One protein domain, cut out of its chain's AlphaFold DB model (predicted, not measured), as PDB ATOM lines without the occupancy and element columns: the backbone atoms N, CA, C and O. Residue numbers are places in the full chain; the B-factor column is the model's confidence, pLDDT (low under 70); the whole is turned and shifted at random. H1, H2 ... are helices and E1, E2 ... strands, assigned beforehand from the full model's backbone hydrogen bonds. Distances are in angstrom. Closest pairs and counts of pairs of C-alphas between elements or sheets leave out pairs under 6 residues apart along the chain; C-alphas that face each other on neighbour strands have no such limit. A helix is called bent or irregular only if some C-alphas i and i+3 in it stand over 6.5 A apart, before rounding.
ATOM      1  N   GLU A   8     220.676 359.708 164.525       93.81
ATOM      2  CA  GLU A   8     220.211 361.092 164.662       93.81
ATOM      3  C   GLU A   8     219.515 361.513 163.359       93.81
ATOM      4  O   GLU A   8     220.101 361.437 162.281       93.81
ATOM      5  N   ILE A   9     218.233 361.872 163.445       95.50
ATOM      6  CA  ILE A   9     217.433 362.368 162.312       95.50
ATOM      7  C   ILE A   9     217.441 363.897 162.306       95.50
ATOM      8  O   ILE A   9     217.475 364.522 161.253       95.50
ATOM      9  N   SER A  10     217.406 364.498 163.494       93.62
ATOM     10  CA  SER A  10     217.566 365.932 163.710       93.62
ATOM     11  C   SER A  10     218.140 366.172 165.110       93.62
ATOM     12  O   SER A  10     218.112 365.251 165.933       93.62
ATOM     13  N   PRO A  11     218.549 367.409 165.455       91.06
ATOM     14  CA  PRO A  11     219.070 367.730 166.790       91.06
ATOM     15  C   PRO A  11     218.116 367.391 167.947       91.06
ATOM     16  O   PRO A  11     218.512 367.371 169.110       91.06
ATOM     17  N   THR A  12     216.833 367.164 167.647       92.81
ATOM     18  CA  THR A  12     215.803 366.836 168.638       92.81
ATOM     19  C   THR A  12     215.132 365.488 168.401       92.81
ATOM     20  O   THR A  12     214.245 365.131 169.173       92.81
ATOM     21  N   LEU A  13     215.513 364.720 167.374       94.88
ATOM     22  CA  LEU A  13     214.841 363.473 167.009       94.88
ATOM     23  C   LEU A  13     215.841 362.375 166.650       94.88
ATOM     24  O   LEU A  13     216.656 362.515 165.741       94.88
ATOM     25  N   PHE A  14     215.694 361.237 167.319       95.56
ATOM     26  CA  PHE A  14     216.566 360.077 167.197       95.56
ATOM     27  C   PHE A  14     215.734 358.836 166.884       95.56
ATOM     28  O   PHE A  14     214.594 358.715 167.338       95.56
ATOM     29  N   LYS A  15     216.301 357.901 166.120       94.88
ATOM     30  CA  LYS A  15     215.695 356.604 165.800       94.88
ATOM     31  C   LYS A  15     216.571 355.472 166.333       94.88
ATOM     32  O   LYS A  15     217.778 355.457 166.093       94.88
ATOM     33  N   VAL A  16     215.962 354.525 167.044       92.75
ATOM     34  CA  VAL A  16     216.629 353.351 167.623       92.75
ATOM     35  C   VAL A  16     215.647 352.180 167.687       92.75
ATOM     36  O   VAL A  16     214.526 352.355 168.149       92.75
ATOM     37  N   LEU A  17     216.043 351.002 167.187       89.56
ATOM     38  CA  LEU A  17     215.205 349.786 167.166       89.56
ATOM     39  C   LEU A  17     213.764 350.030 166.667       89.56
ATOM     40  O   LEU A  17     212.801 349.599 167.284       89.56
ATOM     41  N   ASN A  18     213.607 350.770 165.564       89.31
ATOM     42  CA  ASN A  18     212.312 351.182 164.989       89.31
ATOM     43  C   ASN A  18     211.454 352.135 165.838       89.31
ATOM     44  O   ASN A  18     210.427 352.608 165.354       89.31
ATOM     45  N   HIS A  19     211.903 352.521 167.030       91.19
ATOM     46  CA  HIS A  19     211.273 353.552 167.844       91.19
ATOM     47  C   HIS A  19     211.924 354.916 167.628       91.19
ATOM     48  O   HIS A  19     213.095 355.029 167.252       91.19
ATOM     49  N   SER A  20     211.151 355.970 167.880       93.62
ATOM     50  CA  SER A  20     211.646 357.338 167.905       93.62
ATOM     51  C   SER A  20     211.824 357.806 169.346       93.62
ATOM     52  O   SER A  20     211.051 357.455 170.242       93.62
ATOM     53  N   VAL A  21     212.867 358.598 169.570       93.06
ATOM     54  CA  VAL A  21     213.116 359.310 170.822       93.06
ATOM     55  C   VAL A  21     213.274 360.785 170.490       93.06
ATOM     56  O   VAL A  21     214.171 361.171 169.740       93.06
ATOM     57  N   LYS A  22     212.383 361.612 171.029       93.88
ATOM     58  CA  LYS A  22     212.377 363.060 170.859       93.88
ATOM     59  C   LYS A  22     212.942 363.737 172.102       93.88
ATOM     60  O   LYS A  22     212.527 363.435 173.222       93.88
ATOM     61  N   LEU A  23     213.847 364.683 171.894       92.31
ATOM     62  CA  LEU A  23     214.331 365.590 172.924       92.31
ATOM     63  C   LEU A  23     213.426 366.810 172.985       92.31
ATOM     64  O   LEU A  23     213.213 367.503 171.990       92.31
ATOM     65  N   GLN A  24     212.942 367.111 174.182       90.19
ATOM     66  CA  GLN A  24     212.210 368.333 174.453       90.19
ATOM     67  C   GLN A  24     212.897 369.105 175.575       90.19
ATOM     68  O   GLN A  24     212.972 368.641 176.712       90.19
ATOM     69  N   LYS A  25     213.366 370.314 175.263       87.81
ATOM     70  CA  LYS A  25     213.843 371.258 176.274       87.81
ATOM     71  C   LYS A  25     212.634 371.920 176.938       87.81
ATOM     72  O   LYS A  25     211.769 372.484 176.269       87.81
ATOM     73  N   ARG A  26     212.557 371.835 178.262       85.81
ATOM     74  CA  ARG A  26     211.656 372.627 179.114       85.81
ATOM     75  C   ARG A  26     212.534 373.453 180.059       85.81
ATOM     76  O   ARG A  26     213.719 373.164 180.175       85.81
ATOM     77  N   LYS A  27     211.979 374.475 180.719       86.06
ATOM     78  CA  LYS A  27     212.724 375.361 181.640       86.06
ATOM     79  C   LYS A  27     213.646 374.541 182.568       86.06
ATOM     80  O   LYS A  27     213.143 373.791 183.398       86.06
ATOM     81  N   GLY A  28     214.962 374.628 182.346       83.25
ATOM     82  CA  GLY A  28     216.007 373.943 183.121       83.25
ATOM     83  C   GLY A  28     216.115 372.415 182.984       83.25
ATOM     84  O   GLY A  28     216.915 371.818 183.692       83.25
ATOM     85  N   ARG A  29     215.337 371.749 182.115       83.00
ATOM     86  CA  ARG A  29     215.318 370.274 182.024       83.00
ATOM     87  C   ARG A  29     215.216 369.752 180.595       83.00
ATOM     88  O   ARG A  29     214.494 370.309 179.762       83.00
ATOM     89  N   LEU A  30     215.889 368.634 180.338       83.25
ATOM     90  CA  LEU A  30     215.786 367.881 179.091       83.25
ATOM     91  C   LEU A  30     214.872 366.671 179.294       83.25
ATOM     92  O   LEU A  30     215.115 365.845 180.169       83.25
ATOM     93  N   LEU A  31     213.820 366.564 178.487       87.06
ATOM     94  CA  LEU A  31     212.910 365.423 178.496       87.06
ATOM     95  C   LEU A  31     213.172 364.535 177.282       87.06
ATOM     96  O   LEU A  31     213.229 365.023 176.154       87.06
ATOM     97  N   LEU A  32     213.285 363.230 177.528       88.25
ATOM     98  CA  LEU A  32     213.378 362.196 176.500       88.25
ATOM     99  C   LEU A  32     212.016 361.511 176.358       88.25
ATOM    100  O   LEU A  32     211.586 360.756 177.237       88.25
ATOM    101  N   LEU A  33     211.331 361.780 175.250       89.38
ATOM    102  CA  LEU A  33     210.029 361.207 174.916       89.38
ATOM    103  C   LEU A  33     210.234 360.070 173.922       89.38
ATOM    104  O   LEU A  33     210.775 360.303 172.849       89.38
ATOM    105  N   CYS A  34     209.823 358.850 174.258       89.50
ATOM    106  CA  CYS A  34     209.992 357.692 173.379       89.50
ATOM    107  C   CYS A  34     208.636 357.188 172.880       89.50
ATOM    108  O   CYS A  34     207.682 357.186 173.651       89.50
ATOM    109  N   SER A  35     208.568 356.731 171.628       89.25
ATOM    110  CA  SER A  35     207.349 356.176 171.025       89.25
ATOM    111  C   SER A  35     207.031 354.727 171.418       89.25
ATOM    112  O   SER A  35     206.046 354.175 170.937       89.25
ATOM    113  N   CYS A  36     207.850 354.067 172.244       86.38
ATOM    114  CA  CYS A  36     207.568 352.694 172.666       86.38
ATOM    115  C   CYS A  36     206.403 352.632 173.670       86.38
ATOM    116  O   CYS A  36     206.273 353.497 174.539       86.38
ATOM    117  N   THR A  37     205.616 351.558 173.609       69.44
ATOM    118  CA  THR A  37     204.508 351.262 174.539       69.44
ATOM    119  C   THR A  37     204.970 351.159 176.000       69.44
ATOM    120  O   THR A  37     204.269 351.592 176.906       69.44
ATOM    121  N   ASN A  38     206.217 350.726 176.228       63.38
ATOM    122  CA  ASN A  38     206.882 350.692 177.539       63.38
ATOM    123  C   ASN A  38     207.344 352.067 178.070       63.38
ATOM    124  O   ASN A  38     208.128 352.136 179.014       63.38
ATOM    125  N   SER A  39     206.914 353.179 177.466       58.53
ATOM    126  CA  SER A  39     207.238 354.520 177.973       58.53
ATOM    127  C   SER A  39     206.422 354.918 179.213       58.53
ATOM    128  O   SER A  39     206.831 355.862 179.890       58.53
ATOM    129  N   SER A  40     205.326 354.204 179.514       52.38
ATOM    130  CA  SER A  40     204.370 354.555 180.578       52.38
ATOM    131  C   SER A  40     203.689 353.383 181.312       52.38
ATOM    132  O   SER A  40     202.950 353.649 182.254       52.38
ATOM    133  N   TYR A  41     203.892 352.112 180.928       45.94
ATOM    134  CA  TYR A  41     203.037 351.012 181.424       45.94
ATOM    135  C   TYR A  41     203.459 350.379 182.765       45.94
ATOM    136  O   TYR A  41     202.660 349.687 183.383       45.94
ATOM    137  N   PHE A  42     204.668 350.641 183.273       43.34
ATOM    138  CA  PHE A  42     205.084 350.152 184.593       43.34
ATOM    139  C   PHE A  42     205.753 351.261 185.406       43.34
ATOM    140  O   PHE A  42     206.776 351.826 185.016       43.34
ATOM    141  N   ALA A  43     205.132 351.575 186.540       48.03
ATOM    142  CA  ALA A  43     205.638 352.477 187.559       48.03
ATOM    143  C   ALA A  43     207.040 352.053 188.056       48.03
ATOM    144  O   ALA A  43     207.376 350.871 188.074       48.03
ATOM    145  N   ASN A  44     207.819 353.055 188.479       50.69
ATOM    146  CA  ASN A  44     209.174 353.063 189.066       50.69
ATOM    147  C   ASN A  44     210.393 353.277 188.155       50.69
ATOM    148  O   ASN A  44     211.358 353.845 188.651       50.69
ATOM    149  N   ASN A  45     210.369 352.981 186.850       55.09
ATOM    150  CA  ASN A  45     211.504 353.293 185.957       55.09
ATOM    151  C   ASN A  45     211.036 353.879 184.613       55.09
ATOM    152  O   ASN A  45     210.938 353.183 183.607       55.09
ATOM    153  N   ASN A  46     210.813 355.198 184.564       66.12
ATOM    154  CA  ASN A  46     210.380 355.960 183.371       66.12
ATOM    155  C   ASN A  46     211.418 356.017 182.217       66.12
ATOM    156  O   ASN A  46     211.333 356.868 181.315       66.12
ATOM    157  N   PHE A  47     212.422 355.139 182.233       77.69
ATOM    158  CA  PHE A  47     213.585 355.169 181.359       77.69
ATOM    159  C   PHE A  47     213.726 353.858 180.581       77.69
ATOM    160  O   PHE A  47     214.354 352.903 181.026       77.69
ATOM    161  N   CYS A  48     213.114 353.803 179.398       85.31
ATOM    162  CA  CYS A  48     213.229 352.642 178.525       85.31
ATOM    163  C   CYS A  48     214.619 352.562 177.873       85.31
ATOM    164  O   CYS A  48     215.309 353.571 177.702       85.31
ATOM    165  N   TYR A  49     214.988 351.366 177.415       87.81
ATOM    166  CA  TYR A  49     216.269 351.106 176.754       87.81
ATOM    167  C   TYR A  49     216.567 352.061 175.580       87.81
ATOM    168  O   TYR A  49     217.697 352.506 175.400       87.81
ATOM    169  N   HIS A  50     215.546 352.475 174.823       89.81
ATOM    170  CA  HIS A  50     215.690 353.470 173.754       89.81
ATOM    171  C   HIS A  50     216.171 354.832 174.270       89.81
ATOM    172  O   HIS A  50     217.052 355.445 173.668       89.81
ATOM    173  N   LYS A  51     215.608 355.305 175.393       89.44
ATOM    174  CA  LYS A  51     216.032 356.559 176.033       89.44
ATOM    175  C   LYS A  51     217.465 356.438 176.544       89.44
ATOM    176  O   LYS A  51     218.228 357.380 176.361       89.44
ATOM    177  N   GLN A  52     217.839 355.281 177.097       89.12
ATOM    178  CA  GLN A  52     219.210 355.012 177.535       89.12
ATOM    179  C   GLN A  52     220.208 355.112 176.393       89.12
ATOM    180  O   GLN A  52     221.180 355.855 176.497       89.12
ATOM    181  N   LEU A  53     219.948 354.427 175.281       91.25
ATOM    182  CA  LEU A  53     220.842 354.458 174.128       91.25
ATOM    183  C   LEU A  53     221.000 355.871 173.559       91.25
ATOM    184  O   LEU A  53     222.100 356.259 173.175       91.25
ATOM    185  N   VAL A  54     219.921 356.655 173.523       91.44
ATOM    186  CA  VAL A  54     219.965 358.043 173.039       91.44
ATOM    187  C   VAL A  54     220.699 358.961 174.015       91.44
ATOM    188  O   VAL A  54     221.481 359.800 173.581       91.44
ATOM    189  N   PHE A  55     220.516 358.777 175.322       90.19
ATOM    190  CA  PHE A  55     221.270 359.506 176.339       90.19
ATOM    191  C   PHE A  55     222.774 359.204 176.262       90.19
ATOM    192  O   PHE A  55     223.581 360.129 176.204       90.19
ATOM    193  N   GLU A  56     223.150 357.923 176.171       90.56
ATOM    194  CA  GLU A  56     224.537 357.500 175.938       90.56
ATOM    195  C   GLU A  56     225.090 358.107 174.642       90.56
ATOM    196  O   GLU A  56     226.202 358.626 174.630       90.56
ATOM    197  N   TYR A  57     224.311 358.081 173.553       91.56
ATOM    198  CA  TYR A  57     224.714 358.658 172.271       91.56
ATOM    199  C   TYR A  57     225.040 360.148 172.388       91.56
ATOM    200  O   TYR A  57     226.070 360.572 171.875       91.56
ATOM    201  N   ILE A  58     224.194 360.926 173.068       89.94
ATOM    202  CA  ILE A  58     224.385 362.372 173.236       89.94
ATOM    203  C   ILE A  58     225.633 362.661 174.067       89.94
ATOM    204  O   ILE A  58     226.477 363.437 173.631       89.94
ATOM    205  N   ASN A  59     225.786 362.006 175.219       88.38
ATOM    206  CA  ASN A  59     226.917 362.260 176.116       88.38
ATOM    207  C   ASN A  59     228.259 361.818 175.525       88.38
ATOM    208  O   ASN A  59     229.299 362.367 175.865       88.38
ATOM    209  N   LEU A  60     228.243 360.816 174.643       89.31
ATOM    210  CA  LEU A  60     229.446 360.304 173.992       89.31
ATOM    211  C   LEU A  60     229.680 360.915 172.607       89.31
ATOM    212  O   LEU A  60     230.672 360.562 171.970       89.31
ATOM    213  N   LYS A  61     228.795 361.792 172.110       86.88
ATOM    214  CA  LYS A  61     228.888 362.347 170.750       86.88
ATOM    215  C   LYS A  61     230.197 363.107 170.546       86.88
ATOM    216  O   LYS A  61     230.890 362.861 169.559       86.88
ATOM    217  N   ASP A  62     230.560 363.952 171.505       85.88
ATOM    218  CA  ASP A  62     231.763 364.783 171.428       85.88
ATOM    219  C   ASP A  62     233.033 363.933 171.504       85.88
ATOM    220  O   ASP A  62     233.910 364.048 170.648       85.88
ATOM    221  N   ILE A  63     233.098 363.002 172.462       87.44
ATOM    222  CA  ILE A  63     234.227 362.072 172.607       87.44
ATOM    223  C   ILE A  63     234.383 361.214 171.347       87.44
ATOM    224  O   ILE A  63     235.490 361.066 170.839       87.44
ATOM    225  N   ARG A  64     233.285 360.693 170.782       86.62
ATOM    226  CA  ARG A  64     233.322 359.938 169.518       86.62
ATOM    227  C   ARG A  64     233.832 360.785 168.360       86.62
ATOM    228  O   ARG A  64     234.601 360.282 167.552       86.62
ATOM    229  N   SER A  65     233.432 362.054 168.279       87.38
ATOM    230  CA  SER A  65     233.949 362.962 167.252       87.38
ATOM    231  C   SER A  65     235.454 363.189 167.404       87.38
ATOM    232  O   SER A  65     236.169 363.110 166.408       87.38
ATOM    233  N   LYS A  66     235.947 363.412 168.631       88.31
ATOM    234  CA  LYS A  66     237.388 363.542 168.905       88.31
ATOM    235  C   LYS A  66     238.152 362.261 168.538       88.31
ATOM    236  O   LYS A  66     239.165 362.341 167.854       88.31
ATOM    237  N   ILE A  67     237.637 361.089 168.923       89.06
ATOM    238  CA  ILE A  67     238.231 359.786 168.582       89.06
ATOM    239  C   ILE A  67     238.297 359.591 167.064       89.06
ATOM    240  O   ILE A  67     239.343 359.207 166.558       89.06
ATOM    241  N   ASN A  68     237.220 359.884 166.331       88.38
ATOM    242  CA  ASN A  68     237.212 359.734 164.874       88.38
ATOM    243  C   ASN A  68     238.261 360.629 164.201       88.38
ATOM    244  O   ASN A  68     238.964 360.161 163.317       88.38
ATOM    245  N   LYS A  69     238.431 361.873 164.668       88.94
ATOM    246  CA  LYS A  69     239.494 362.761 164.170       88.94
ATOM    247  C   LYS A  69     240.894 362.205 164.438       88.94
ATOM    248  O   LYS A  69     241.760 362.321 163.580       88.94
ATOM    249  N   LEU A  70     241.121 361.610 165.614       90.06
ATOM    250  CA  LEU A  70     242.395 360.947 165.915       90.06
ATOM    251  C   LEU A  70     242.620 359.743 164.993       90.06
ATOM    252  O   LEU A  70     243.722 359.577 164.483       90.06
ATOM    253  N   ILE A  71     241.589 358.929 164.751       88.44
ATOM    254  CA  ILE A  71     241.665 357.797 163.816       88.44
ATOM    255  C   ILE A  71     242.050 358.294 162.420       88.44
ATOM    256  O   ILE A  71     243.050 357.827 161.887       88.44
ATOM    257  N   GLU A  72     241.333 359.282 161.879       89.00
ATOM    258  CA  GLU A  72     241.616 359.875 160.562       89.00
ATOM    259  C   GLU A  72     243.052 360.420 160.474       89.00
ATOM    260  O   GLU A  72     243.755 360.175 159.495       89.00
ATOM    261  N   PHE A  73     243.522 361.113 161.517       88.62
ATOM    262  CA  PHE A  73     244.890 361.631 161.580       88.62
ATOM    263  C   PHE A  73     245.939 360.511 161.513       88.62
ATOM    264  O   PHE A  73     246.880 360.580 160.721       88.62
ATOM    265  N   TYR A  74     245.781 359.472 162.335       87.25
ATOM    266  CA  TYR A  74     246.745 358.376 162.412       87.25
ATOM    267  C   TYR A  74     246.673 357.425 161.212       87.25
ATOM    268  O   TYR A  74     247.693 356.851 160.831       87.25
ATOM    269  N   GLU A  75     245.505 357.264 160.593       87.19
ATOM    270  CA  GLU A  75     245.371 356.571 159.310       87.19
ATOM    271  C   GLU A  75     246.108 357.337 158.204       87.19
ATOM    272  O   GLU A  75     246.937 356.740 157.519       87.19
ATOM    273  N   GLY A  76     245.941 358.661 158.120       85.62
ATOM    274  CA  GLY A  76     246.684 359.495 157.169       85.62
ATOM    275  C   GLY A  76     248.205 359.459 157.377       85.62
ATOM    276  O   GLY A  76     248.961 359.393 156.413       85.62
ATOM    277  N   GLN A  77     248.678 359.426 158.627       84.00
ATOM    278  CA  GLN A  77     250.107 359.282 158.956       84.00
ATOM    279  C   GLN A  77     250.707 357.950 158.472       84.00
ATOM    280  O   GLN A  77     251.861 357.912 158.035       84.00
ATOM    281  N   LYS A  78     249.928 356.861 158.525       79.06
ATOM    282  CA  LYS A  78     250.347 355.556 157.989       79.06
ATOM    283  C   LYS A  78     250.488 355.590 156.471       79.06
ATOM    284  O   LYS A  78     251.436 355.008 155.954       79.06
ATOM    285  N   GLU A  79     249.590 356.279 155.770       78.50
ATOM    286  CA  GLU A  79     249.646 356.411 154.306       78.50
ATOM    287  C   GLU A  79     250.913 357.138 153.827       78.50
ATOM    288  O   GLU A  79     251.444 356.820 152.765       78.50
ATOM    289  N   ILE A  80     251.447 358.060 154.635       84.75
ATOM    290  CA  ILE A  80     252.679 358.813 154.343       84.75
ATOM    291  C   ILE A  80     253.950 358.203 154.965       84.75
ATOM    292  O   ILE A  80     254.990 358.859 154.988       84.75
ATOM    293  N   ASN A  81     253.899 356.953 155.454       79.44
ATOM    294  CA  ASN A  81     255.024 356.229 156.073       79.44
ATOM    295  C   ASN A  81     255.720 356.979 157.231       79.44
ATOM    296  O   ASN A  81     256.918 356.798 157.468       79.44
ATOM    297  N   MET A  82     254.991 357.803 157.991       76.50
ATOM    298  CA  MET A  82     255.537 358.387 159.218       76.50
ATOM    299  C   MET A  82     255.577 357.336 160.332       76.50
ATOM    300  O   MET A  82     254.591 356.647 160.599       76.50
ATOM    301  N   GLN A  83     256.719 357.214 161.016       80.62
ATOM    302  CA  GLN A  83     256.810 356.411 162.235       80.62
ATOM    303  C   GLN A  83     256.010 357.085 163.352       80.62
ATOM    304  O   GLN A  83     256.356 358.171 163.812       80.62
ATOM    305  N   ILE A  84     254.951 356.418 163.805       78.38
ATOM    306  CA  ILE A  84     254.118 356.884 164.914       78.38
ATOM    307  C   ILE A  84     254.618 356.237 166.206       78.38
ATOM    308  O   ILE A  84     254.656 355.010 166.311       78.38
ATOM    309  N   ASN A  85     254.963 357.053 167.204       84.75
ATOM    310  CA  ASN A  85     255.299 356.564 168.538       84.75
ATOM    311  C   ASN A  85     254.007 356.202 169.314       84.75
ATOM    312  O   ASN A  85     253.166 357.085 169.514       84.75
ATOM    313  N   PRO A  86     253.845 354.952 169.792       83.25
ATOM    314  CA  PRO A  86     252.707 354.540 170.617       83.25
ATOM    315  C   PRO A  86     252.469 355.397 171.871       83.25
ATOM    316  O   PRO A  86     251.317 355.566 172.271       83.25
ATOM    317  N   ASP A  87     253.518 355.978 172.462       86.69
ATOM    318  CA  ASP A  87     253.403 356.829 173.656       86.69
ATOM    319  C   ASP A  87     252.625 358.123 173.373       86.69
ATOM    320  O   ASP A  87     251.876 358.610 174.222       86.69
ATOM    321  N   ILE A  88     252.757 358.658 172.154       85.81
ATOM    322  CA  ILE A  88     252.027 359.855 171.714       85.81
ATOM    323  C   ILE A  88     250.539 359.524 171.578       85.81
ATOM    324  O   ILE A  88     249.701 360.259 172.097       85.81
ATOM    325  N   ILE A  89     250.212 358.367 170.987       85.69
ATOM    326  CA  ILE A  89     248.827 357.885 170.880       85.69
ATOM    327  C   ILE A  89     248.209 357.752 172.276       85.69
ATOM    328  O   ILE A  89     247.088 358.202 172.511       85.69
ATOM    329  N   LEU A  90     248.939 357.151 173.221       85.12
ATOM    330  CA  LEU A  90     248.455 356.966 174.587       85.12
ATOM    331  C   LEU A  90     248.200 358.309 175.287       85.12
ATOM    332  O   LEU A  90     247.188 358.463 175.973       85.12
ATOM    333  N   ASN A  91     249.080 359.290 175.085       88.75
ATOM    334  CA  ASN A  91     248.901 360.634 175.619       88.75
ATOM    335  C   ASN A  91     247.673 361.337 175.012       88.75
ATOM    336  O   ASN A  91     246.859 361.888 175.754       88.75
ATOM    337  N   ASP A  92     247.480 361.273 173.694       87.81
ATOM    338  CA  ASP A  92     246.308 361.859 173.030       87.81
ATOM    339  C   ASP A  92     245.000 361.245 173.541       87.81
ATOM    340  O   ASP A  92     244.041 361.964 173.830       87.81
ATOM    341  N   LEU A  93     244.974 359.919 173.726       85.81
ATOM    342  CA  LEU A  93     243.821 359.208 174.281       85.81
ATOM    343  C   LEU A  93     243.518 359.627 175.727       85.81
ATOM    344  O   LEU A  93     242.351 359.815 176.080       85.81
ATOM    345  N   ASN A  94     244.545 359.817 176.561       86.56
ATOM    346  CA  ASN A  94     244.379 360.272 177.945       86.56
ATOM    347  C   ASN A  94     243.832 361.708 178.035       86.56
ATOM    348  O   ASN A  94     243.134 362.043 178.996       86.56
ATOM    349  N   ASN A  95     244.083 362.530 177.013       84.62
ATOM    350  CA  ASN A  95     243.653 363.927 176.933       84.62
ATOM    351  C   ASN A  95     242.317 364.130 176.187       84.62
ATOM    352  O   ASN A  95     241.920 365.262 175.922       84.62
ATOM    353  N   LEU A  96     241.572 363.057 175.886       78.44
ATOM    354  CA  LEU A  96     240.270 363.129 175.201       78.44
ATOM    355  C   LEU A  96     239.128 363.758 176.025       78.44
ATOM    356  O   LEU A  96     238.047 363.992 175.465       78.44
TER     357      LEU A  96
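This is residues 8 to 96 of the 97 residues of the protein "SWIM-type domain-containing protein" of Candidatus Pacearchaeota archaeon (UniProt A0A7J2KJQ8). A small twisted sheet of four strands forms a head at one end, with the first arm of a long bent helix, H1a, packed over one of its faces. The second arm, H1b, runs away from the sheet as a long arm of 26.1 A, and after residues 80 to 85 the backbone folds back into a short helix, H2, near H1b. The printed part has 89 residues, with named elements in the order E1, E2, E3, E4, H1, H2; the sheet, E1 - E2 - E3 - E4, is antiparallel throughout, and the class is mixed, helices and strands. The whole is extended, with a radius of gyration of the C-alphas of 18.9 A and spans of 57 by 25 by 24 A.

E1, residues 8 to 10, begins with C-alpha 8 at (220.211, 361.092, 164.662) and is 5.6 A long. E2 is residues 13 to 16, 10.3 A; E3 is residues 19 to 26, 22.2 A; E4 is residues 29 to 34, 16.2 A. By its hydrogen bonds H1 was assigned as one helix, residues 49 to 79, but it is bent: C-alphas 59 and 62 are 7.2 A apart. Its arms are H1a, residues 49 to 59, 15.4 A, and H1b, residues 62 to 79, 26.1 A, ending with C-alpha 79 at (249.646, 356.411, 154.306). H2, residues 86 to 94, is 12.5 A long and ends with C-alpha 94 at (244.379, 360.272, 177.945).

The strands form a meander, each the antiparallel neighbour of the one before, and each successive pair is a hairpin. Within hydrogen-bond range are N 9 and O 13 at 2.9 A between E1 and E2, N 21 and O 14 at 2.8 A between E2 and E3, and N 22 and O 33 at 2.8 A between E3 and E4. H1a is on the sheet at a height of 8.9 A, in two layers, a helix arm on one face of a sheet. It lies over E2 and E3 and runs slantwise to the strands, at 37 degrees to E2 on the local plane. The closest C-alphas of E2 and H1a are those of Val 16 and His 50, 6.2 A apart. H1a and H1b stand at a steep tilt of 63 degrees, and H1b is not on the sheet. H1b and H2 are near each other, with 8 pairs of C-alphas within 10 A. In H1a, H1b and H2 every O i to N i+4 pair is within hydrogen-bond range.

The C-alphas farthest apart, those of Ala 43 and Asn 81, are 58.7 A apart. The printed part has no cut. The link from E4 to H1, 14 residues, is long. Residues 75 to 81, of which 75 to 79 belong to H1, stand free. The mean pLDDT of the printed part is 84.1, and residues 37 to 46 are under 70.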